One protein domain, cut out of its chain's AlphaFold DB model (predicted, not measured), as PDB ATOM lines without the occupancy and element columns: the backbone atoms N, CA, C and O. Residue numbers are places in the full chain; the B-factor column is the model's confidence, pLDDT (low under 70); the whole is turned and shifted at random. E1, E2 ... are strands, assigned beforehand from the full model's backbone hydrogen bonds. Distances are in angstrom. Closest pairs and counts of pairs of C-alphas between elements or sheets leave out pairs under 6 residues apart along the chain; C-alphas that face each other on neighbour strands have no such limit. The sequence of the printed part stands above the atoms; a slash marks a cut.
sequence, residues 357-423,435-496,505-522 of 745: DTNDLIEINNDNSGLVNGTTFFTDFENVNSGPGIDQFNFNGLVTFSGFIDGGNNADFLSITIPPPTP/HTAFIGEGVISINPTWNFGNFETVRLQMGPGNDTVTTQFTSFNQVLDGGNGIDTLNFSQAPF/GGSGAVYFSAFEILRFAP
ATOM      1  N   ASP A 357      55.867 139.772 141.431       95.75
ATOM      2  CA  ASP A 357      56.210 138.707 140.470       95.75
ATOM      3  C   ASP A 357      56.896 139.247 139.190       95.75
ATOM      4  O   ASP A 357      57.160 138.513 138.229       95.75
ATOM      5  N   THR A 358      57.151 140.557 139.146       95.50
ATOM      6  CA  THR A 358      57.801 141.276 138.046       95.50
ATOM      7  C   THR A 358      59.250 141.603 138.370       95.50
ATOM      8  O   THR A 358      59.654 141.527 139.513       95.50
ATOM      9  N   ASN A 359      60.017 142.049 137.372       96.62
ATOM     10  CA  ASN A 359      61.382 142.523 137.594       96.62
ATOM     11  C   ASN A 359      61.421 143.671 138.609       96.62
ATOM     12  O   ASN A 359      60.929 144.767 138.312       96.62
ATOM     13  N   ASP A 360      62.095 143.437 139.726       97.06
ATOM     14  CA  ASP A 360      62.252 144.405 140.794       97.06
ATOM     15  C   ASP A 360      63.663 144.998 140.838       97.06
ATOM     16  O   ASP A 360      64.684 144.317 140.737       97.06
ATOM     17  N   LEU A 361      63.732 146.315 141.034       96.44
ATOM     18  CA  LEU A 361      64.947 147.027 141.411       96.44
ATOM     19  C   LEU A 361      64.871 147.378 142.897       96.44
ATOM     20  O   LEU A 361      64.066 148.221 143.294       96.44
ATOM     21  N   ILE A 362      65.740 146.772 143.702       97.50
ATOM     22  CA  ILE A 362      65.785 146.944 145.151       97.50
ATOM     23  C   ILE A 362      67.045 147.723 145.533       97.50
ATOM     24  O   ILE A 362      68.166 147.215 145.454       97.50
ATOM     25  N   GLU A 363      66.873 148.964 145.981       96.06
ATOM     26  CA  GLU A 363      67.960 149.790 146.506       96.06
ATOM     27  C   GLU A 363      68.061 149.668 148.028       96.06
ATOM     28  O   GLU A 363      67.121 149.983 148.761       96.06
ATOM     29  N   ILE A 364      69.230 149.256 148.518       94.56
ATOM     30  CA  ILE A 364      69.465 148.966 149.933       94.56
ATOM     31  C   ILE A 364      70.509 149.945 150.454       94.56
ATOM     32  O   ILE A 364      71.692 149.881 150.110       94.56
ATOM     33  N   ASN A 365      70.039 150.869 151.291       91.81
ATOM     34  CA  ASN A 365      70.834 151.969 151.844       91.81
ATOM     35  C   ASN A 365      70.944 151.932 153.375       91.81
ATOM     36  O   ASN A 365      71.772 152.649 153.934       91.81
ATOM     37  N   ASN A 366      70.134 151.116 154.057       93.12
ATOM     38  CA  ASN A 366      70.214 150.888 155.501       93.12
ATOM     39  C   ASN A 366      69.987 149.402 155.812       93.12
ATOM     40  O   ASN A 366      69.519 148.644 154.960       93.12
ATOM     41  N   ASP A 367      70.293 149.006 157.043       92.75
ATOM     42  CA  ASP A 367      70.102 147.634 157.512       92.75
ATOM     43  C   ASP A 367      68.624 147.213 157.485       92.75
ATOM     44  O   ASP A 367      67.751 148.025 157.795       92.75
ATOM     45  N   ASN A 368      68.360 145.950 157.124       94.50
ATOM     46  CA  ASN A 368      67.032 145.326 157.051       94.50
ATOM     47  C   ASN A 368      65.989 146.210 156.327       94.50
ATOM     48  O   ASN A 368      64.844 146.330 156.767       94.50
ATOM     49  N   SER A 369      66.390 146.897 155.251       95.12
ATOM     50  CA  SER A 369      65.544 147.868 154.548       95.12
ATOM     51  C   SER A 369      65.754 147.844 153.040       95.12
ATOM     52  O   SER A 369      66.808 147.418 152.568       95.12
ATOM     53  N   GLY A 370      64.790 148.358 152.282       95.56
ATOM     54  CA  GLY A 370      64.914 148.482 150.834       95.56
ATOM     55  C   GLY A 370      63.874 149.414 150.225       95.56
ATOM     56  O   GLY A 370      62.751 149.511 150.715       95.56
ATOM     57  N   LEU A 371      64.267 150.105 149.154       95.56
ATOM     58  CA  LEU A 371      63.373 150.836 148.257       95.56
ATOM     59  C   LEU A 371      63.188 150.013 146.982       95.56
ATOM     60  O   LEU A 371      64.138 149.815 146.228       95.56
ATOM     61  N   VAL A 372      61.968 149.548 146.754       96.25
ATOM     62  CA  VAL A 372      61.570 148.700 145.629       96.25
ATOM     63  C   VAL A 372      60.958 149.579 144.547       96.25
ATOM     64  O   VAL A 372      60.025 150.349 144.805       96.25
ATOM     65  N   ASN A 373      61.518 149.505 143.341       94.50
ATOM     66  CA  ASN A 373      61.055 150.204 142.135       94.50
ATOM     67  C   ASN A 373      60.881 151.728 142.296       94.50
ATOM     68  O   ASN A 373      60.162 152.373 141.535       94.50
ATOM     69  N   GLY A 374      61.556 152.324 143.284       90.38
ATOM     70  CA  GLY A 374      61.495 153.755 143.583       90.38
ATOM     71  C   GLY A 374      60.220 154.229 144.289       90.38
ATOM     72  O   GLY A 374      60.111 155.427 144.550       90.38
ATOM     73  N   THR A 375      59.275 153.337 144.606       88.12
ATOM     74  CA  THR A 375      57.963 153.712 145.170       88.12
ATOM     75  C   THR A 375      57.659 153.057 146.506       88.12
ATOM     76  O   THR A 375      57.105 153.722 147.374       88.12
ATOM     77  N   THR A 376      58.020 151.787 146.687       93.12
ATOM     78  CA  THR A 376      57.647 151.018 147.881       93.12
ATOM     79  C   THR A 376      58.846 150.875 148.800       93.12
ATOM     80  O   THR A 376      59.905 150.424 148.370       93.12
ATOM     81  N   PHE A 377      58.705 151.256 150.064       95.50
ATOM     82  CA  PHE A 377      59.796 151.243 151.029       95.50
ATOM     83  C   PHE A 377      59.499 150.291 152.184       95.50
ATOM     84  O   PHE A 377      58.433 150.353 152.792       95.50
ATOM     85  N   PHE A 378      60.462 149.439 152.528       97.44
ATOM     86  CA  PHE A 378      60.367 148.580 153.702       97.44
ATOM     87  C   PHE A 378      61.540 148.788 154.661       97.44
ATOM     88  O   PHE A 378      62.658 149.103 154.248       97.44
ATOM     89  N   THR A 379      61.285 148.602 155.956       97.06
ATOM     90  CA  THR A 379      62.276 148.668 157.045       97.06
ATOM     91  C   THR A 379      61.992 147.612 158.094       97.06
ATOM     92  O   THR A 379      60.842 147.217 158.258       97.06
ATOM     93  N   ASP A 380      63.023 147.209 158.832       96.81
ATOM     94  CA  ASP A 380      62.926 146.203 159.891       96.81
ATOM     95  C   ASP A 380      62.402 144.842 159.359       96.81
ATOM     96  O   ASP A 380      61.673 144.146 160.049       96.81
ATOM     97  N   PHE A 381      62.757 144.462 158.118       97.62
ATOM     98  CA  PHE A 381      62.497 143.120 157.562       97.62
ATOM     99  C   PHE A 381      63.805 142.358 157.356       97.62
ATOM    100  O   PHE A 381      64.685 142.797 156.613       97.62
ATOM    101  N   GLU A 382      63.944 141.192 157.986       96.00
ATOM    102  CA  GLU A 382      65.183 140.409 157.921       96.00
ATOM    103  C   GLU A 382      65.270 139.501 156.701       96.00
ATOM    104  O   GLU A 382      66.379 139.147 156.291       96.00
ATOM    105  N   ASN A 383      64.127 139.092 156.152       95.88
ATOM    106  CA  ASN A 383      64.051 138.148 155.047       95.88
ATOM    107  C   ASN A 383      63.274 138.760 153.884       95.88
ATOM    108  O   ASN A 383      62.151 139.233 154.064       95.88
ATOM    109  N   VAL A 384      63.862 138.701 152.694       97.19
ATOM    110  CA  VAL A 384      63.283 139.253 151.466       97.19
ATOM    111  C   VAL A 384      63.251 138.158 150.411       97.19
ATOM    112  O   VAL A 384      64.258 137.478 150.208       97.19
ATOM    113  N   ASN A 385      62.115 137.997 149.744       96.94
ATOM    114  CA  ASN A 385      61.977 137.176 148.545       96.94
ATOM    115  C   ASN A 385      61.487 138.070 147.404       96.94
ATOM    116  O   ASN A 385      60.442 138.701 147.553       96.94
ATOM    117  N   SER A 386      62.243 138.154 146.309       95.81
ATOM    118  CA  SER A 386      61.902 139.039 145.187       95.81
ATOM    119  C   SER A 386      60.941 138.438 144.163       95.81
ATOM    120  O   SER A 386      60.533 139.139 143.255       95.81
ATOM    121  N   GLY A 387      60.515 137.185 144.333       95.25
ATOM    122  CA  GLY A 387      59.593 136.540 143.406       95.25
ATOM    123  C   GLY A 387      60.276 135.978 142.147       95.25
ATOM    124  O   GLY A 387      61.479 135.763 142.113       95.25
ATOM    125  N   PRO A 388      59.511 135.575 141.122       93.81
ATOM    126  CA  PRO A 388      60.024 135.041 139.862       93.81
ATOM    127  C   PRO A 388      60.503 136.108 138.856       93.81
ATOM    128  O   PRO A 388      60.597 135.782 137.672       93.81
ATOM    129  N   GLY A 389      60.708 137.367 139.247       93.44
ATOM    130  CA  GLY A 389      61.163 138.435 138.354       93.44
ATOM    131  C   GLY A 389      62.594 138.231 137.839       93.44
ATOM    132  O   GLY A 389      63.224 137.213 138.064       93.44
ATOM    133  N   ILE A 390      63.111 139.170 137.045       94.94
ATOM    134  CA  ILE A 390      64.568 139.337 136.885       94.94
ATOM    135  C   ILE A 390      64.943 140.483 137.811       94.94
ATOM    136  O   ILE A 390      64.763 141.651 137.440       94.94
ATOM    137  N   ASP A 391      65.447 140.143 138.987       96.88
ATOM    138  CA  ASP A 391      65.517 141.069 140.107       96.88
ATOM    139  C   ASP A 391      66.939 141.560 140.357       96.88
ATOM    140  O   ASP A 391      67.938 140.864 140.144       96.88
ATOM    141  N   GLN A 392      67.053 142.806 140.810       96.62
ATOM    142  CA  GLN A 392      68.329 143.453 141.069       96.62
ATOM    143  C   GLN A 392      68.380 144.043 142.476       96.62
ATOM    144  O   GLN A 392      67.776 145.074 142.764       96.62
ATOM    145  N   PHE A 393      69.221 143.456 143.323       96.56
ATOM    146  CA  PHE A 393      69.543 143.946 144.658       96.56
ATOM    147  C   PHE A 393      70.817 144.794 144.624       96.56
ATOM    148  O   PHE A 393      71.906 144.279 144.371       96.56
ATOM    149  N   ASN A 394      70.704 146.087 144.926       94.88
ATOM    150  CA  ASN A 394      71.822 147.029 144.964       94.88
ATOM    151  C   ASN A 394      72.121 147.477 146.399       94.88
ATOM    152  O   ASN A 394      71.446 148.345 146.951       94.88
ATOM    153  N   PHE A 395      73.180 146.922 146.980       92.69
ATOM    154  CA  PHE A 395      73.724 147.312 148.275       92.69
ATOM    155  C   PHE A 395      74.681 148.491 148.124       92.69
ATOM    156  O   PHE A 395      75.773 148.363 147.558       92.69
ATOM    157  N   ASN A 396      74.288 149.634 148.682       88.81
ATOM    158  CA  ASN A 396      75.105 150.840 148.708       88.81
ATOM    159  C   ASN A 396      75.841 150.939 150.049       88.81
ATOM    160  O   ASN A 396      75.351 151.501 151.027       88.81
ATOM    161  N   GLY A 397      77.055 150.397 150.085       85.81
ATOM    162  CA  GLY A 397      77.884 150.298 151.279       85.81
ATOM    163  C   GLY A 397      77.736 148.972 152.018       85.81
ATOM    164  O   GLY A 397      77.249 147.981 151.486       85.81
ATOM    165  N   LEU A 398      78.213 148.950 153.264       85.00
ATOM    166  CA  LEU A 398      78.264 147.751 154.112       85.00
ATOM    167  C   LEU A 398      76.987 147.573 154.949       85.00
ATOM    168  O   LEU A 398      77.056 147.285 156.142       85.00
ATOM    169  N   VAL A 399      75.836 147.796 154.321       87.31
ATOM    170  CA  VAL A 399      74.502 147.637 154.920       87.31
ATOM    171  C   VAL A 399      74.105 146.167 154.974       87.31
ATOM    172  O   VAL A 399      74.609 145.344 154.204       87.31
ATOM    173  N   THR A 400      73.249 145.805 155.922       81.44
ATOM    174  CA  THR A 400      73.125 144.411 156.365       81.44
ATOM    175  C   THR A 400      71.693 143.904 156.307       81.44
ATOM    176  O   THR A 400      70.767 144.624 156.651       81.44
ATOM    177  N   PHE A 401      71.519 142.643 155.910       86.62
ATOM    178  CA  PHE A 401      70.326 141.869 156.240       86.62
ATOM    179  C   PHE A 401      70.739 140.792 157.223       86.62
ATOM    180  O   PHE A 401      71.689 140.047 156.967       86.62
ATOM    181  N   SER A 402      70.054 140.724 158.358       90.00
ATOM    182  CA  SER A 402      70.368 139.714 159.372       90.00
ATOM    183  C   SER A 402      69.760 138.334 159.075       90.00
ATOM    184  O   SER A 402      70.197 137.345 159.670       90.00
ATOM    185  N   GLY A 403      68.805 138.257 158.140       91.44
ATOM    186  CA  GLY A 403      68.182 137.023 157.660       91.44
ATOM    187  C   GLY A 403      68.711 136.558 156.298       91.44
ATOM    188  O   GLY A 403      69.926 136.472 156.086       91.44
ATOM    189  N   PHE A 404      67.793 136.182 155.406       93.12
ATOM    190  CA  PHE A 404      68.078 135.586 154.097       93.12
ATOM    191  C   PHE A 404      67.463 136.394 152.952       93.12
ATOM    192  O   PHE A 404      66.312 136.819 153.042       93.12
ATOM    193  N   ILE A 405      68.220 136.553 151.866       94.75
ATOM    194  CA  ILE A 405      67.753 137.202 150.638       94.75
ATOM    195  C   ILE A 405      67.612 136.155 149.544       94.75
ATOM    196  O   ILE A 405      68.570 135.458 149.209       94.75
ATOM    197  N   ASP A 406      66.420 136.057 148.989       95.62
ATOM    198  CA  ASP A 406      66.087 135.131 147.923       95.62
ATOM    199  C   ASP A 406      65.805 135.912 146.638       95.62
ATOM    200  O   ASP A 406      64.844 136.680 146.608       95.62
ATOM    201  N   GLY A 407      66.648 135.723 145.616       93.31
ATOM    202  CA  GLY A 407      66.427 136.279 144.275       93.31
ATOM    203  C   GLY A 407      65.291 135.580 143.519       93.31
ATOM    204  O   GLY A 407      64.776 136.114 142.554       93.31
ATOM    205  N   GLY A 408      64.840 134.416 144.003       92.75
ATOM    206  CA  GLY A 408      63.671 133.727 143.479       92.75
ATOM    207  C   GLY A 408      63.938 132.885 142.231       92.75
ATOM    208  O   GLY A 408      64.662 131.894 142.304       92.75
ATOM    209  N   ASN A 409      63.235 133.135 141.127       87.00
ATOM    210  CA  ASN A 409      63.440 132.387 139.878       87.00
ATOM    211  C   ASN A 409      63.812 133.351 138.760       87.00
ATOM    212  O   ASN A 409      63.328 134.461 138.754       87.00
ATOM    213  N   ASN A 410      64.431 132.822 137.704       89.94
ATOM    214  CA  ASN A 410      64.958 133.545 136.545       89.94
ATOM    215  C   ASN A 410      66.383 134.026 136.768       89.94
ATOM    216  O   ASN A 410      67.216 133.163 137.005       89.94
ATOM    217  N   ALA A 411      66.718 135.268 136.438       89.12
ATOM    218  CA  ALA A 411      68.106 135.695 136.316       89.12
ATOM    219  C   ALA A 411      68.340 136.909 137.201       89.12
ATOM    220  O   ALA A 411      68.121 138.034 136.766       89.12
ATOM    221  N   ASP A 412      68.846 136.666 138.398       92.50
ATOM    222  CA  ASP A 412      68.859 137.649 139.468       92.50
ATOM    223  C   ASP A 412      70.273 138.148 139.756       92.50
ATOM    224  O   ASP A 412      71.292 137.452 139.595       92.50
ATOM    225  N   PHE A 413      70.341 139.413 140.160       93.94
ATOM    226  CA  PHE A 413      71.573 140.169 140.297       93.94
ATOM    227  C   PHE A 413      71.710 140.723 141.711       93.94
ATOM    228  O   PHE A 413      70.917 141.545 142.158       93.94
ATOM    229  N   LEU A 414      72.789 140.346 142.391       94.38
ATOM    230  CA  LEU A 414      73.193 140.945 143.659       94.38
ATOM    231  C   LEU A 414      74.422 141.818 143.420       94.38
ATOM    232  O   LEU A 414      75.483 141.304 143.077       94.38
ATOM    233  N   SER A 415      74.311 143.126 143.612       93.19
ATOM    234  CA  SER A 415      75.420 144.071 143.485       93.19
ATOM    235  C   SER A 415      75.736 144.717 144.822       93.19
ATOM    236  O   SER A 415      74.860 145.277 145.472       93.19
ATOM    237  N   ILE A 416      77.010 144.696 145.201       92.31
ATOM    238  CA  ILE A 416      77.516 145.310 146.427       92.31
ATOM    239  C   ILE A 416      78.604 146.303 146.060       92.31
ATOM    240  O   ILE A 416      79.616 145.924 145.467       92.31
ATOM    241  N   THR A 417      78.406 147.562 146.439       91.81
ATOM    242  CA  THR A 417      79.339 148.648 146.140       91.81
ATOM    243  C   THR A 417      79.815 149.288 147.431       91.81
ATOM    244  O   THR A 417      79.017 149.855 148.176       91.81
ATOM    245  N   ILE A 418      81.119 149.250 147.695       90.06
ATOM    246  CA  ILE A 418      81.716 149.910 148.860       90.06
ATOM    247  C   ILE A 418      82.128 151.332 148.458       90.06
ATOM    248  O   ILE A 418      83.065 151.501 147.674       90.06
ATOM    249  N   PRO A 419      81.460 152.381 148.968       84.56
ATOM    250  CA  PRO A 419      81.806 153.743 148.604       84.56
ATOM    251  C   PRO A 419      83.151 154.156 149.224       84.56
ATOM    252  O   PRO A 419      83.540 153.658 150.285       84.56
ATOM    253  N   PRO A 420      83.861 155.119 148.610       81.12
ATOM    254  CA  PRO A 420      85.029 155.728 149.228       81.12
ATOM    255  C   PRO A 420      84.668 156.371 150.579       81.12
ATOM    256  O   PRO A 420      83.558 156.893 150.733       81.12
ATOM    257  N   PRO A 421      85.593 156.396 151.558       77.12
ATOM    258  CA  PRO A 421      85.324 156.999 152.856       77.12
ATOM    259  C   PRO A 421      84.964 158.479 152.698       77.12
ATOM    260  O   PRO A 421      85.644 159.234 151.998       77.12
ATOM    261  N   THR A 422      83.895 158.910 153.368       75.69
ATOM    262  CA  THR A 422      83.453 160.305 153.333       75.69
ATOM    263  C   THR A 422      84.529 161.211 153.949       75.69
ATOM    264  O   THR A 422      84.974 160.971 155.077       75.69
ATOM    265  N   PRO A 423      84.996 162.256 153.233       73.12
ATOM    266  CA  PRO A 423      85.951 163.202 153.795       73.12
ATOM    267  C   PRO A 423      85.323 163.959 154.974       73.12
ATOM    268  O   PRO A 423      84.165 164.378 154.876       73.12
ATOM    269  N   HIS A 435      89.585 146.331 153.244       91.31
ATOM    270  CA  HIS A 435      88.509 145.378 153.443       91.31
ATOM    271  C   HIS A 435      89.003 143.957 153.181       91.31
ATOM    272  O   HIS A 435      89.933 143.701 152.413       91.31
ATOM    273  N   THR A 436      88.370 142.989 153.837       92.25
ATOM    274  CA  THR A 436      88.573 141.571 153.543       92.25
ATOM    275  C   THR A 436      87.223 140.934 153.288       92.25
ATOM    276  O   THR A 436      86.393 140.882 154.193       92.25
ATOM    277  N   ALA A 437      87.024 140.455 152.064       92.88
ATOM    278  CA  ALA A 437      85.809 139.791 151.632       92.88
ATOM    279  C   ALA A 437      86.040 138.286 151.460       92.88
ATOM    280  O   ALA A 437      87.100 137.844 151.008       92.88
ATOM    281  N   PHE A 438      85.024 137.495 151.772       92.38
ATOM    282  CA  PHE A 438      84.922 136.092 151.400       92.38
ATOM    283  C   PHE A 438      83.656 135.882 150.572       92.38
ATOM    284  O   PHE A 438      82.605 136.375 150.962       92.38
ATOM    285  N   ILE A 439      83.748 135.142 149.470       91.44
ATOM    286  CA  ILE A 439      82.605 134.758 148.634       91.44
ATOM    287  C   ILE A 439      82.567 133.236 148.568       91.44
ATOM    288  O   ILE A 439      83.525 132.613 148.106       91.44
ATOM    289  N   GLY A 440      81.468 132.652 149.035       88.31
ATOM    290  CA  GLY A 440      81.183 131.224 148.972       88.31
ATOM    291  C   GLY A 440      79.784 130.956 148.428       88.31
ATOM    292  O   GLY A 440      79.065 131.870 148.030       88.31
ATOM    293  N   GLU A 441      79.402 129.684 148.393       88.12
ATOM    294  CA  GLU A 441      78.073 129.292 147.923       88.12
ATOM    295  C   GLU A 441      76.990 129.874 148.847       88.12
ATOM    296  O   GLU A 441      76.957 129.547 150.034       88.12
ATOM    297  N   GLY A 442      76.139 130.754 148.306       86.69
ATOM    298  CA  GLY A 442      75.057 131.428 149.034       86.69
ATOM    299  C   GLY A 442      75.505 132.383 150.146       86.69
ATOM    300  O   GLY A 442      74.714 132.703 151.034       86.69
ATOM    301  N   VAL A 443      76.776 132.803 150.161       90.69
ATOM    302  CA  VAL A 443      77.307 133.660 151.227       90.69
ATOM    303  C   VAL A 443      78.374 134.629 150.727       90.69
ATOM    304  O   VAL A 443      79.309 134.243 150.022       90.69
ATOM    305  N   ILE A 444      78.286 135.887 151.155       90.25
ATOM    306  CA  ILE A 444      79.368 136.875 151.037       90.25
ATOM    307  C   ILE A 444      79.635 137.429 152.432       90.25
ATOM    308  O   ILE A 444      78.712 137.768 153.159       90.25
ATOM    309  N   SER A 445      80.895 137.531 152.837       90.06
ATOM    310  CA  SER A 445      81.275 138.071 154.141       90.06
ATOM    311  C   SER A 445      82.320 139.155 153.988       90.06
ATOM    312  O   SER A 445      83.458 138.848 153.648       90.06
ATOM    313  N   ILE A 446      81.962 140.393 154.317       86.12
ATOM    314  CA  ILE A 446      82.865 141.553 154.331       86.12
ATOM    315  C   ILE A 446      82.751 142.354 155.643       86.12
ATOM    316  O   ILE A 446      83.074 143.534 155.710       86.12
ATOM    317  N   ASN A 447      82.318 141.670 156.710       77.50
ATOM    318  CA  ASN A 447      81.946 142.239 158.004       77.50
ATOM    319  C   ASN A 447      80.863 143.327 157.848       77.50
ATOM    320  O   ASN A 447      81.182 144.519 157.896       77.50
ATOM    321  N   PRO A 448      79.602 142.909 157.643       77.88
ATOM    322  CA  PRO A 448      79.019 141.638 158.104       77.88
ATOM    323  C   PRO A 448      78.959 140.537 157.034       77.88
ATOM    324  O   PRO A 448      79.574 140.634 155.971       77.88
ATOM    325  N   THR A 449      78.294 139.430 157.374       85.25
ATOM    326  CA  THR A 449      78.028 138.289 156.491       85.25
ATOM    327  C   THR A 449      76.599 138.357 155.963       85.25
ATOM    328  O   THR A 449      75.667 138.466 156.752       85.25
ATOM    329  N   TRP A 450      76.445 138.240 154.649       85.62
ATOM    330  CA  TRP A 450      75.177 138.161 153.936       85.62
ATOM    331  C   TRP A 450      74.919 136.731 153.483       85.62
ATOM    332  O   TRP A 450      75.799 136.110 152.879       85.62
ATOM    333  N   ASN A 451      73.714 136.235 153.749       91.31
ATOM    334  CA  ASN A 451      73.240 134.953 153.243       91.31
ATOM    335  C   ASN A 451      72.220 135.205 152.137       91.31
ATOM    336  O   ASN A 451      71.287 135.989 152.323       91.31
ATOM    337  N   PHE A 452      72.388 134.522 151.013       93.00
ATOM    338  CA  PHE A 452      71.489 134.643 149.877       93.00
ATOM    339  C   PHE A 452      71.328 133.314 149.143       93.00
ATOM    340  O   PHE A 452      72.121 132.383 149.317       93.00
ATOM    341  N   GLY A 453      70.315 133.231 148.292       92.56
ATOM    342  CA  GLY A 453      70.125 132.125 147.364       92.56
ATOM    343  C   GLY A 453      69.420 132.579 146.101       92.56
ATOM    344  O   GLY A 453      68.893 133.683 146.055       92.56
ATOM    345  N   ASN A 454      69.457 131.707 145.094       92.31
ATOM    346  CA  ASN A 454      68.840 131.936 143.792       92.31
ATOM    347  C   ASN A 454      69.276 133.268 143.154       92.31
ATOM    348  O   ASN A 454      68.465 134.121 142.851       92.31
ATOM    349  N   PHE A 455      70.591 133.446 143.018       91.00
ATOM    350  CA  PHE A 455      71.179 134.542 142.253       91.00
ATOM    351  C   PHE A 455      72.081 133.963 141.174       91.00
ATOM    352  O   PHE A 455      72.961 133.154 141.472       91.00
ATOM    353  N   GLU A 456      71.928 134.419 139.938       92.38
ATOM    354  CA  GLU A 456      72.742 133.999 138.797       92.38
ATOM    355  C   GLU A 456      74.036 134.799 138.732       92.38
ATOM    356  O   GLU A 456      75.054 134.293 138.243       92.38
ATOM    357  N   THR A 457      74.009 136.049 139.207       89.62
ATOM    358  CA  THR A 457      75.161 136.952 139.175       89.62
ATOM    359  C   THR A 457      75.326 137.727 140.477       89.62
ATOM    360  O   THR A 457      74.434 138.435 140.931       89.62
ATOM    361  N   VAL A 458      76.538 137.678 141.020       93.00
ATOM    362  CA  VAL A 458      76.995 138.501 142.137       93.00
ATOM    363  C   VAL A 458      78.073 139.457 141.643       93.00
ATOM    364  O   VAL A 458      79.101 139.029 141.113       93.00
ATOM    365  N   ARG A 459      77.877 140.755 141.861       92.75
ATOM    366  CA  ARG A 459      78.873 141.802 141.656       92.75
ATOM    367  C   ARG A 459      79.361 142.331 143.001       92.75
ATOM    368  O   ARG A 459      78.560 142.713 143.846       92.75
ATOM    369  N   LEU A 460      80.677 142.415 143.164       93.81
ATOM    370  CA  LEU A 460      81.317 143.061 144.305       93.81
ATOM    371  C   LEU A 460      82.301 144.113 143.797       93.81
ATOM    372  O   LEU A 460      83.303 143.772 143.168       93.81
ATOM    373  N   GLN A 461      82.011 145.376 144.089       93.62
ATOM    374  CA  GLN A 461      82.886 146.505 143.822       93.62
ATOM    375  C   GLN A 461      83.490 147.004 145.132       93.62
ATOM    376  O   GLN A 461      82.796 147.540 146.002       93.62
ATOM    377  N   MET A 462      84.797 146.815 145.254       91.56
ATOM    378  CA  MET A 462      85.574 147.222 146.412       91.56
ATOM    379  C   MET A 462      85.869 148.731 146.377       91.56
ATOM    380  O   MET A 462      85.781 149.390 145.335       91.56
ATOM    381  N   GLY A 463      86.149 149.296 147.552       88.94
ATOM    382  CA  GLY A 463      86.427 150.721 147.713       88.94
ATOM    383  C   GLY A 463      87.909 151.044 147.484       88.94
ATOM    384  O   GLY A 463      88.678 150.207 147.035       88.94
ATOM    385  N   PRO A 464      88.360 152.272 147.783       89.00
ATOM    386  CA  PRO A 464      89.785 152.569 147.856       89.00
ATOM    387  C   PRO A 464      90.421 151.917 149.091       89.00
ATOM    388  O   PRO A 464      89.983 152.176 150.219       89.00
ATOM    389  N   GLY A 465      91.513 151.184 148.901       89.38
ATOM    390  CA  GLY A 465      92.174 150.412 149.952       89.38
ATOM    391  C   GLY A 465      93.090 149.354 149.355       89.38
ATOM    392  O   GLY A 465      93.080 149.138 148.158       89.38
ATOM    393  N   ASN A 466      93.915 148.715 150.183       92.81
ATOM    394  CA  ASN A 466      94.570 147.468 149.788       92.81
ATOM    395  C   ASN A 466      93.685 146.320 150.260       92.81
ATOM    396  O   ASN A 466      93.827 145.839 151.396       92.81
ATOM    397  N   ASP A 467      92.746 145.931 149.415       93.94
ATOM    398  CA  ASP A 467      91.676 145.018 149.755       93.94
ATOM    399  C   ASP A 467      92.052 143.562 149.456       93.94
ATOM    400  O   ASP A 467      92.986 143.231 148.722       93.94
ATOM    401  N   THR A 468      91.361 142.630 150.104       94.19
ATOM    402  CA  THR A 468      91.560 141.195 149.880       94.19
ATOM    403  C   THR A 468      90.227 140.498 149.683       94.19
ATOM    404  O   THR A 468      89.423 140.435 150.607       94.19
ATOM    405  N   VAL A 469      90.016 139.891 148.519       94.19
ATOM    406  CA  VAL A 469      88.845 139.055 148.234       94.19
ATOM    407  C   VAL A 469      89.279 137.598 148.185       94.19
ATOM    408  O   VAL A 469      90.206 137.235 147.469       94.19
ATOM    409  N   THR A 470      88.627 136.735 148.957       92.88
ATOM    410  CA  THR A 470      88.817 135.283 148.898       92.88
ATOM    411  C   THR A 470      87.562 134.635 148.343       92.88
ATOM    412  O   THR A 470      86.523 134.669 148.987       92.88
ATOM    413  N   THR A 471      87.649 134.024 147.168       89.00
ATOM    414  CA  THR A 471      86.499 133.427 146.482       89.00
ATOM    415  C   THR A 471      86.595 131.899 146.399       89.00
ATOM    416  O   THR A 471      87.687 131.316 146.332       89.00
ATOM    417  N   GLN A 472      85.444 131.229 146.444       86.94
ATOM    418  CA  GLN A 472      85.261 129.837 146.032       86.94
ATOM    419  C   GLN A 472      84.609 129.794 144.642       86.94
ATOM    420  O   GLN A 472      83.920 130.729 144.245       86.94
ATOM    421  N   PHE A 473      84.768 128.692 143.905       76.12
ATOM    422  CA  PHE A 473      83.928 128.465 142.726       76.12
ATOM    423  C   PHE A 473      82.502 128.147 143.174       76.12
ATOM    424  O   PHE A 473      82.302 127.191 143.925       76.12
ATOM    425  N   THR A 474      81.541 128.937 142.704       82.75
ATOM    426  CA  THR A 474      80.128 128.861 143.089       82.75
ATOM    427  C   THR A 474      79.243 128.462 141.908       82.75
ATOM    428  O   THR A 474      79.705 128.338 140.767       82.75
ATOM    429  N   SER A 475      77.964 128.200 142.170       82.25
ATOM    430  CA  SER A 475      76.965 127.955 141.120       82.25
ATOM    431  C   SER A 475      76.669 129.196 140.260       82.25
ATOM    432  O   SER A 475      76.294 129.038 139.095       82.25
ATOM    433  N   PHE A 476      76.932 130.390 140.797       84.19
ATOM    434  CA  PHE A 476      76.640 131.702 140.218       84.19
ATOM    435  C   PHE A 476      77.870 132.430 139.661       84.19
ATOM    436  O   PHE A 476      79.006 132.203 140.087       84.19
ATOM    437  N   ASN A 477      77.650 133.342 138.716       87.38
ATOM    438  CA  ASN A 477      78.698 134.190 138.163       87.38
ATOM    439  C   ASN A 477      79.148 135.242 139.177       87.38
ATOM    440  O   ASN A 477      78.334 135.861 139.853       87.38
ATOM    441  N   GLN A 478      80.448 135.493 139.233       89.81
ATOM    442  CA  GLN A 478      81.052 136.495 140.100       89.81
ATOM    443  C   GLN A 478      81.709 137.574 139.248       89.81
ATOM    444  O   GLN A 478      82.510 137.258 138.371       89.81
ATOM    445  N   VAL A 479      81.398 138.840 139.514       90.94
ATOM    446  CA  VAL A 479      82.016 140.009 138.879       90.94
ATOM    447  C   VAL A 479      82.673 140.844 139.971       90.94
ATOM    448  O   VAL A 479      81.988 141.484 140.763       90.94
ATOM    449  N   LEU A 480      83.998 140.796 140.043       92.38
ATOM    450  CA  LEU A 480      84.780 141.349 141.146       92.38
ATOM    451  C   LEU A 480      85.625 142.526 140.662       92.38
ATOM    452  O   LEU A 480      86.358 142.397 139.688       92.38
ATOM    453  N   ASP A 481      85.580 143.645 141.364       92.62
ATOM    454  CA  ASP A 481      86.428 144.800 141.071       92.62
ATOM    455  C   ASP A 481      87.170 145.210 142.341       92.62
ATOM    456  O   ASP A 481      86.524 145.529 143.340       92.62
ATOM    457  N   GLY A 482      88.505 145.147 142.325       89.31
ATOM    458  CA  GLY A 482      89.337 145.479 143.488       89.31
ATOM    459  C   GLY A 482      89.395 146.977 143.795       89.31
ATOM    460  O   GLY A 482      89.663 147.353 144.928       89.31
ATOM    461  N   GLY A 483      89.009 147.833 142.845       89.69
ATOM    462  CA  GLY A 483      88.955 149.271 143.065       89.69
ATOM    463  C   GLY A 483      90.338 149.925 143.016       89.69
ATOM    464  O   GLY A 483      91.132 149.664 142.118       89.69
ATOM    465  N   ASN A 484      90.587 150.880 143.913       88.12
ATOM    466  CA  ASN A 484      91.835 151.647 143.922       88.12
ATOM    467  C   ASN A 484      92.744 151.185 145.065       88.12
ATOM    468  O   ASN A 484      92.529 151.598 146.208       88.12
ATOM    469  N   GLY A 485      93.844 150.513 144.740       88.31
ATOM    470  CA  GLY A 485      94.931 150.237 145.674       88.31
ATOM    471  C   GLY A 485      95.814 149.093 145.203       88.31
ATOM    472  O   GLY A 485      96.098 148.995 144.015       88.31
ATOM    473  N   ILE A 486      96.351 148.318 146.148       90.06
ATOM    474  CA  ILE A 486      97.028 147.048 145.860       90.06
ATOM    475  C   ILE A 486      96.145 145.931 146.395       90.06
ATOM    476  O   ILE A 486      96.199 145.597 147.586       90.06
ATOM    477  N   ASP A 487      95.382 145.336 145.494       92.12
ATOM    478  CA  ASP A 487      94.302 144.425 145.818       92.12
ATOM    479  C   ASP A 487      94.704 142.972 145.564       92.12
ATOM    480  O   ASP A 487      95.428 142.619 144.624       92.12
ATOM    481  N   THR A 488      94.260 142.089 146.458       93.50
ATOM    482  CA  THR A 488      94.570 140.658 146.416       93.50
ATOM    483  C   THR A 488      93.317 139.822 146.181       93.50
ATOM    484  O   THR A 488      92.407 139.828 147.008       93.50
ATOM    485  N   LEU A 489      93.302 139.012 145.120       92.81
ATOM    486  CA  LEU A 489      92.282 137.991 144.874       92.81
ATOM    487  C   LEU A 489      92.844 136.594 145.167       92.81
ATOM    488  O   LEU A 489      93.752 136.102 144.491       92.81
ATOM    489  N   ASN A 490      92.286 135.936 146.180       91.19
ATOM    490  CA  ASN A 490      92.617 134.570 146.567       91.19
ATOM    491  C   ASN A 490      91.549 133.596 146.053       91.19
ATOM    492  O   ASN A 490      90.375 133.720 146.395       91.19
ATOM    493  N   PHE A 491      91.961 132.551 145.344       85.19
ATOM    494  CA  PHE A 491      91.094 131.423 145.001       85.19
ATOM    495  C   PHE A 491      91.272 130.311 146.040       85.19
ATOM    496  O   PHE A 491      92.344 129.700 146.151       85.19
ATOM    497  N   SER A 492      90.230 130.069 146.835       71.69
ATOM    498  CA  SER A 492      90.216 129.001 147.840       71.69
ATOM    499  C   SER A 492      90.080 127.614 147.180       71.69
ATOM    500  O   SER A 492      89.552 127.480 146.079       71.69
ATOM    501  N   GLN A 493      90.632 126.571 147.813       62.31
ATOM    502  CA  GLN A 493      90.802 125.239 147.212       62.31
ATOM    503  C   GLN A 493      89.474 124.589 146.762       62.31
ATOM    504  O   GLN A 493      88.668 124.182 147.593       62.31
ATOM    505  N   ALA A 494      89.329 124.344 145.457       45.12
ATOM    506  CA  ALA A 494      88.623 123.178 144.916       45.12
ATOM    507  C   ALA A 494      89.687 122.152 144.455       45.12
ATOM    508  O   ALA A 494      90.802 122.560 144.115       45.12
ATOM    509  N   PRO A 495      89.435 120.827 144.472       42.38
ATOM    510  CA  PRO A 495      90.464 119.830 144.182       42.38
ATOM    511  C   PRO A 495      90.996 120.020 142.755       42.38
ATOM    512  O   PRO A 495      90.299 119.725 141.786       42.38
ATOM    513  N   PHE A 496      92.240 120.491 142.623       43.47
ATOM    514  CA  PHE A 496      92.953 120.618 141.350       43.47
ATOM    515  C   PHE A 496      93.270 119.232 140.763       43.47
ATOM    516  O   PHE A 496      94.406 118.761 140.749       43.47
ATOM    517  N   GLY A 505      82.543 122.383 138.957       33.88
ATOM    518  CA  GLY A 505      82.014 122.363 140.328       33.88
ATOM    519  C   GLY A 505      80.672 123.080 140.470       33.88
ATOM    520  O   GLY A 505      79.706 122.466 140.903       33.88
ATOM    521  N   GLY A 506      80.615 124.323 139.999       46.38
ATOM    522  CA  GLY A 506      79.405 125.104 139.743       46.38
ATOM    523  C   GLY A 506      79.470 125.686 138.326       46.38
ATOM    524  O   GLY A 506      80.538 125.691 137.711       46.38
ATOM    525  N   SER A 507      78.334 126.083 137.758       57.88
ATOM    526  CA  SER A 507      78.242 126.718 136.432       57.88
ATOM    527  C   SER A 507      78.821 128.137 136.386       57.88
ATOM    528  O   SER A 507      79.019 128.660 135.293       57.88
ATOM    529  N   GLY A 508      79.102 128.738 137.543       64.94
ATOM    530  CA  GLY A 508      79.541 130.118 137.678       64.94
ATOM    531  C   GLY A 508      80.966 130.383 137.196       64.94
ATOM    532  O   GLY A 508      81.902 129.641 137.512       64.94
ATOM    533  N   ALA A 509      81.143 131.476 136.454       79.69
ATOM    534  CA  ALA A 509      82.449 132.021 136.088       79.69
ATOM    535  C   ALA A 509      82.859 133.168 137.027       79.69
ATOM    536  O   ALA A 509      82.009 133.901 137.523       79.69
ATOM    537  N   VAL A 510      84.168 133.352 137.240       84.06
ATOM    538  CA  VAL A 510      84.717 134.503 137.975       84.06
ATOM    539  C   VAL A 510      85.351 135.474 136.983       84.06
ATOM    540  O   VAL A 510      86.348 135.145 136.337       84.06
ATOM    541  N   TYR A 511      84.782 136.669 136.888       84.50
ATOM    542  CA  TYR A 511      85.299 137.817 136.153       84.50
ATOM    543  C   TYR A 511      85.884 138.799 137.161       84.50
ATOM    544  O   TYR A 511      85.249 139.079 138.175       84.50
ATOM    545  N   PHE A 512      87.088 139.311 136.911       88.25
ATOM    546  CA  PHE A 512      87.730 140.238 137.837       88.25
ATOM    547  C   PHE A 512      88.508 141.355 137.134       88.25
ATOM    548  O   PHE A 512      89.073 141.144 136.058       88.25
ATOM    549  N   SER A 513      88.559 142.524 137.769       87.88
ATOM    550  CA  SER A 513      89.351 143.698 137.380       87.88
ATOM    551  C   SER A 513      90.030 144.321 138.598       87.88
ATOM    552  O   SER A 513      89.635 144.050 139.727       87.88
ATOM    553  N   ALA A 514      91.063 145.135 138.360       89.62
ATOM    554  CA  ALA A 514      91.771 145.890 139.400       89.62
ATOM    555  C   ALA A 514      92.254 145.029 140.590       89.62
ATOM    556  O   ALA A 514      92.059 145.382 141.739       89.62
ATOM    557  N   PHE A 515      92.859 143.870 140.305       86.00
ATOM    558  CA  PHE A 515      93.590 143.077 141.299       86.00
ATOM    559  C   PHE A 515      95.042 142.907 140.851       86.00
ATOM    560  O   PHE A 515      95.312 142.259 139.834       86.00
ATOM    561  N   GLU A 516      95.986 143.441 141.622       93.44
ATOM    562  CA  GLU A 516      97.425 143.359 141.342       93.44
ATOM    563  C   GLU A 516      98.002 141.997 141.743       93.44
ATOM    564  O   GLU A 516      99.000 141.542 141.174       93.44
ATOM    565  N   ILE A 517      97.392 141.340 142.737       87.94
ATOM    566  CA  ILE A 517      97.904 140.102 143.322       87.94
ATOM    567  C   ILE A 517      96.865 138.987 143.196       87.94
ATOM    568  O   ILE A 517      95.836 138.992 143.863       87.94
ATOM    569  N   LEU A 518      97.182 137.957 142.411       88.69
ATOM    570  CA  LEU A 518      96.386 136.730 142.323       88.69
ATOM    571  C   LEU A 518      97.070 135.602 143.101       88.69
ATOM    572  O   LEU A 518      98.232 135.278 142.837       88.69
ATOM    573  N   ARG A 519      96.359 134.972 144.044       84.25
ATOM    574  CA  ARG A 519      96.871 133.822 144.809       84.25
ATOM    575  C   ARG A 519      95.983 132.601 144.630       84.25
ATOM    576  O   ARG A 519      94.766 132.663 144.770       84.25
ATOM    577  N   PHE A 520      96.622 131.461 144.411       79.25
ATOM    578  CA  PHE A 520      95.971 130.156 144.368       79.25
ATOM    579  C   PHE A 520      96.440 129.351 145.575       79.25
ATOM    580  O   PHE A 520      97.644 129.252 145.823       79.25
ATOM    581  N   ALA A 521      95.507 128.801 146.351       63.62
ATOM    582  CA  ALA A 521      95.880 127.979 147.496       63.62
ATOM    583  C   ALA A 521      96.680 126.733 147.039       63.62
ATOM    584  O   ALA A 521      96.290 126.091 146.059       63.62
ATOM    585  N   PRO A 522      97.778 126.358 147.730       52.03
ATOM    586  CA  PRO A 522      98.560 125.170 147.384       52.03
ATOM    587  C   PRO A 522      97.682 123.917 147.488       52.03
ATOM    588  O   PRO A 522      96.898 123.795 148.425       52.03
TER     589      PRO A 522
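What this domain is: This is residues 357 to 423, 435 to 496 and 505 to 522 of the 745 residues of an uncharacterized protein of Verrucomicrobiales bacterium (UniProt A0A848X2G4). Two twisted sheets of eight strands each lie face to face as a sandwich, and over much of its length the chain winds back and forth between them in stacked turns, laying one strand in each sheet. The short strands stand side by side like rungs along the long axis, and residues 419 to 423, before the first cut, stick out from the body. The printed part has 147 residues, with no named helix and sixteen named strands, E1 to E16 in order along the chain; the class is all strand, with under half of the residues, 67 of 147, in named elements. The sheets run E3 E2 E1 E5 E7 E11 E13 E15 and E4 E6 E10 E9 E8 E12 E14 E16, both mixed and largely parallel. The whole is compact, with a radius of gyration of the C-alphas of 15.2 A, and flat in outline, spanning 46 by 42 by 22 A.

Where its parts are: The first sheet holds E3, residues 376 to 379; E2, residues 369 to 372; E1, residues 361 to 364; E5, residues 392 to 396, 12.6 A from first to last C-alpha; E7, residues 413 to 417, 12.9 A; E11, residues 457 to 461, 13.1 A; E13, residues 477 to 481, 13.4 A; and E15, residues 510 to 513. The second sheet holds E4, residues 383 to 385; E6, residues 404 to 406; E10, residues 449 to 453, 13.6 A; E9, residues 443 to 445; E8, residues 436 to 440, 13.5 A; E12, residues 468 to 471; E14, residues 488 to 491; and E16, residues 517 to 520. E1 begins with C-alpha 361 at (64.947, 147.027, 141.411), E7 begins with C-alpha 413 at (71.573, 140.169, 140.297), and E16 ends with C-alpha 520 at (95.971, 130.156, 144.368).

How they stand to each other: In the first sheet E3 and E15 are the edge strands. E7 and E11 are parallel at 7 degrees, with N 459 and O 414 2.7 A apart, within hydrogen-bond range. E5 and E7 are parallel at 10 degrees, with N 393 and O 413 at 2.8 A. E13 and E15 are parallel at 14 degrees, with N 511 and O 478 at 2.8 A. E1, E2 and E3 form a meander, each strand the antiparallel neighbour of the one before; E1 and E2 are a hairpin, with N 363 and O 371 at 2.9 A, and E2 and E3 are another, with N 372 and O 376 at 2.8 A. In the second sheet the edge strands are E4 and E16, and E8, E9 and E10 form a second meander. E8 and E9 are a hairpin, with N 438 and O 445 at 2.8 A. The pairing of E10 is staggered: residues 449 to 451 pair with E9 and residues 451 to 453 with E6. E12 and E14 are parallel at 17 degrees, with N 469 and O 488 at 2.8 A. In the sandwich, two sheets face to face, the facing parts are 10.2 A centre to centre, and the strands of one sheet stand at 13 degrees to those of the other.

The domain as a whole: From edge to edge the strands' lines turn by 93 degrees in the first sheet and by 88 degrees in the second. The two C-alphas farthest apart are those of Thr 375 and Pro 522, at 49.7 A. Residues 424 to 434 are not printed, and C-alphas 423 and 435 are 18.0 A apart across that cut; residues 497 to 504 are not printed either, with 11.1 A between C-alphas 496 and 505. Of the links that are printed whole, none is long. The mean pLDDT of the printed part is 87.8, and it is under 70 at residues 493 to 496, 505 to 508 and 521 to 522.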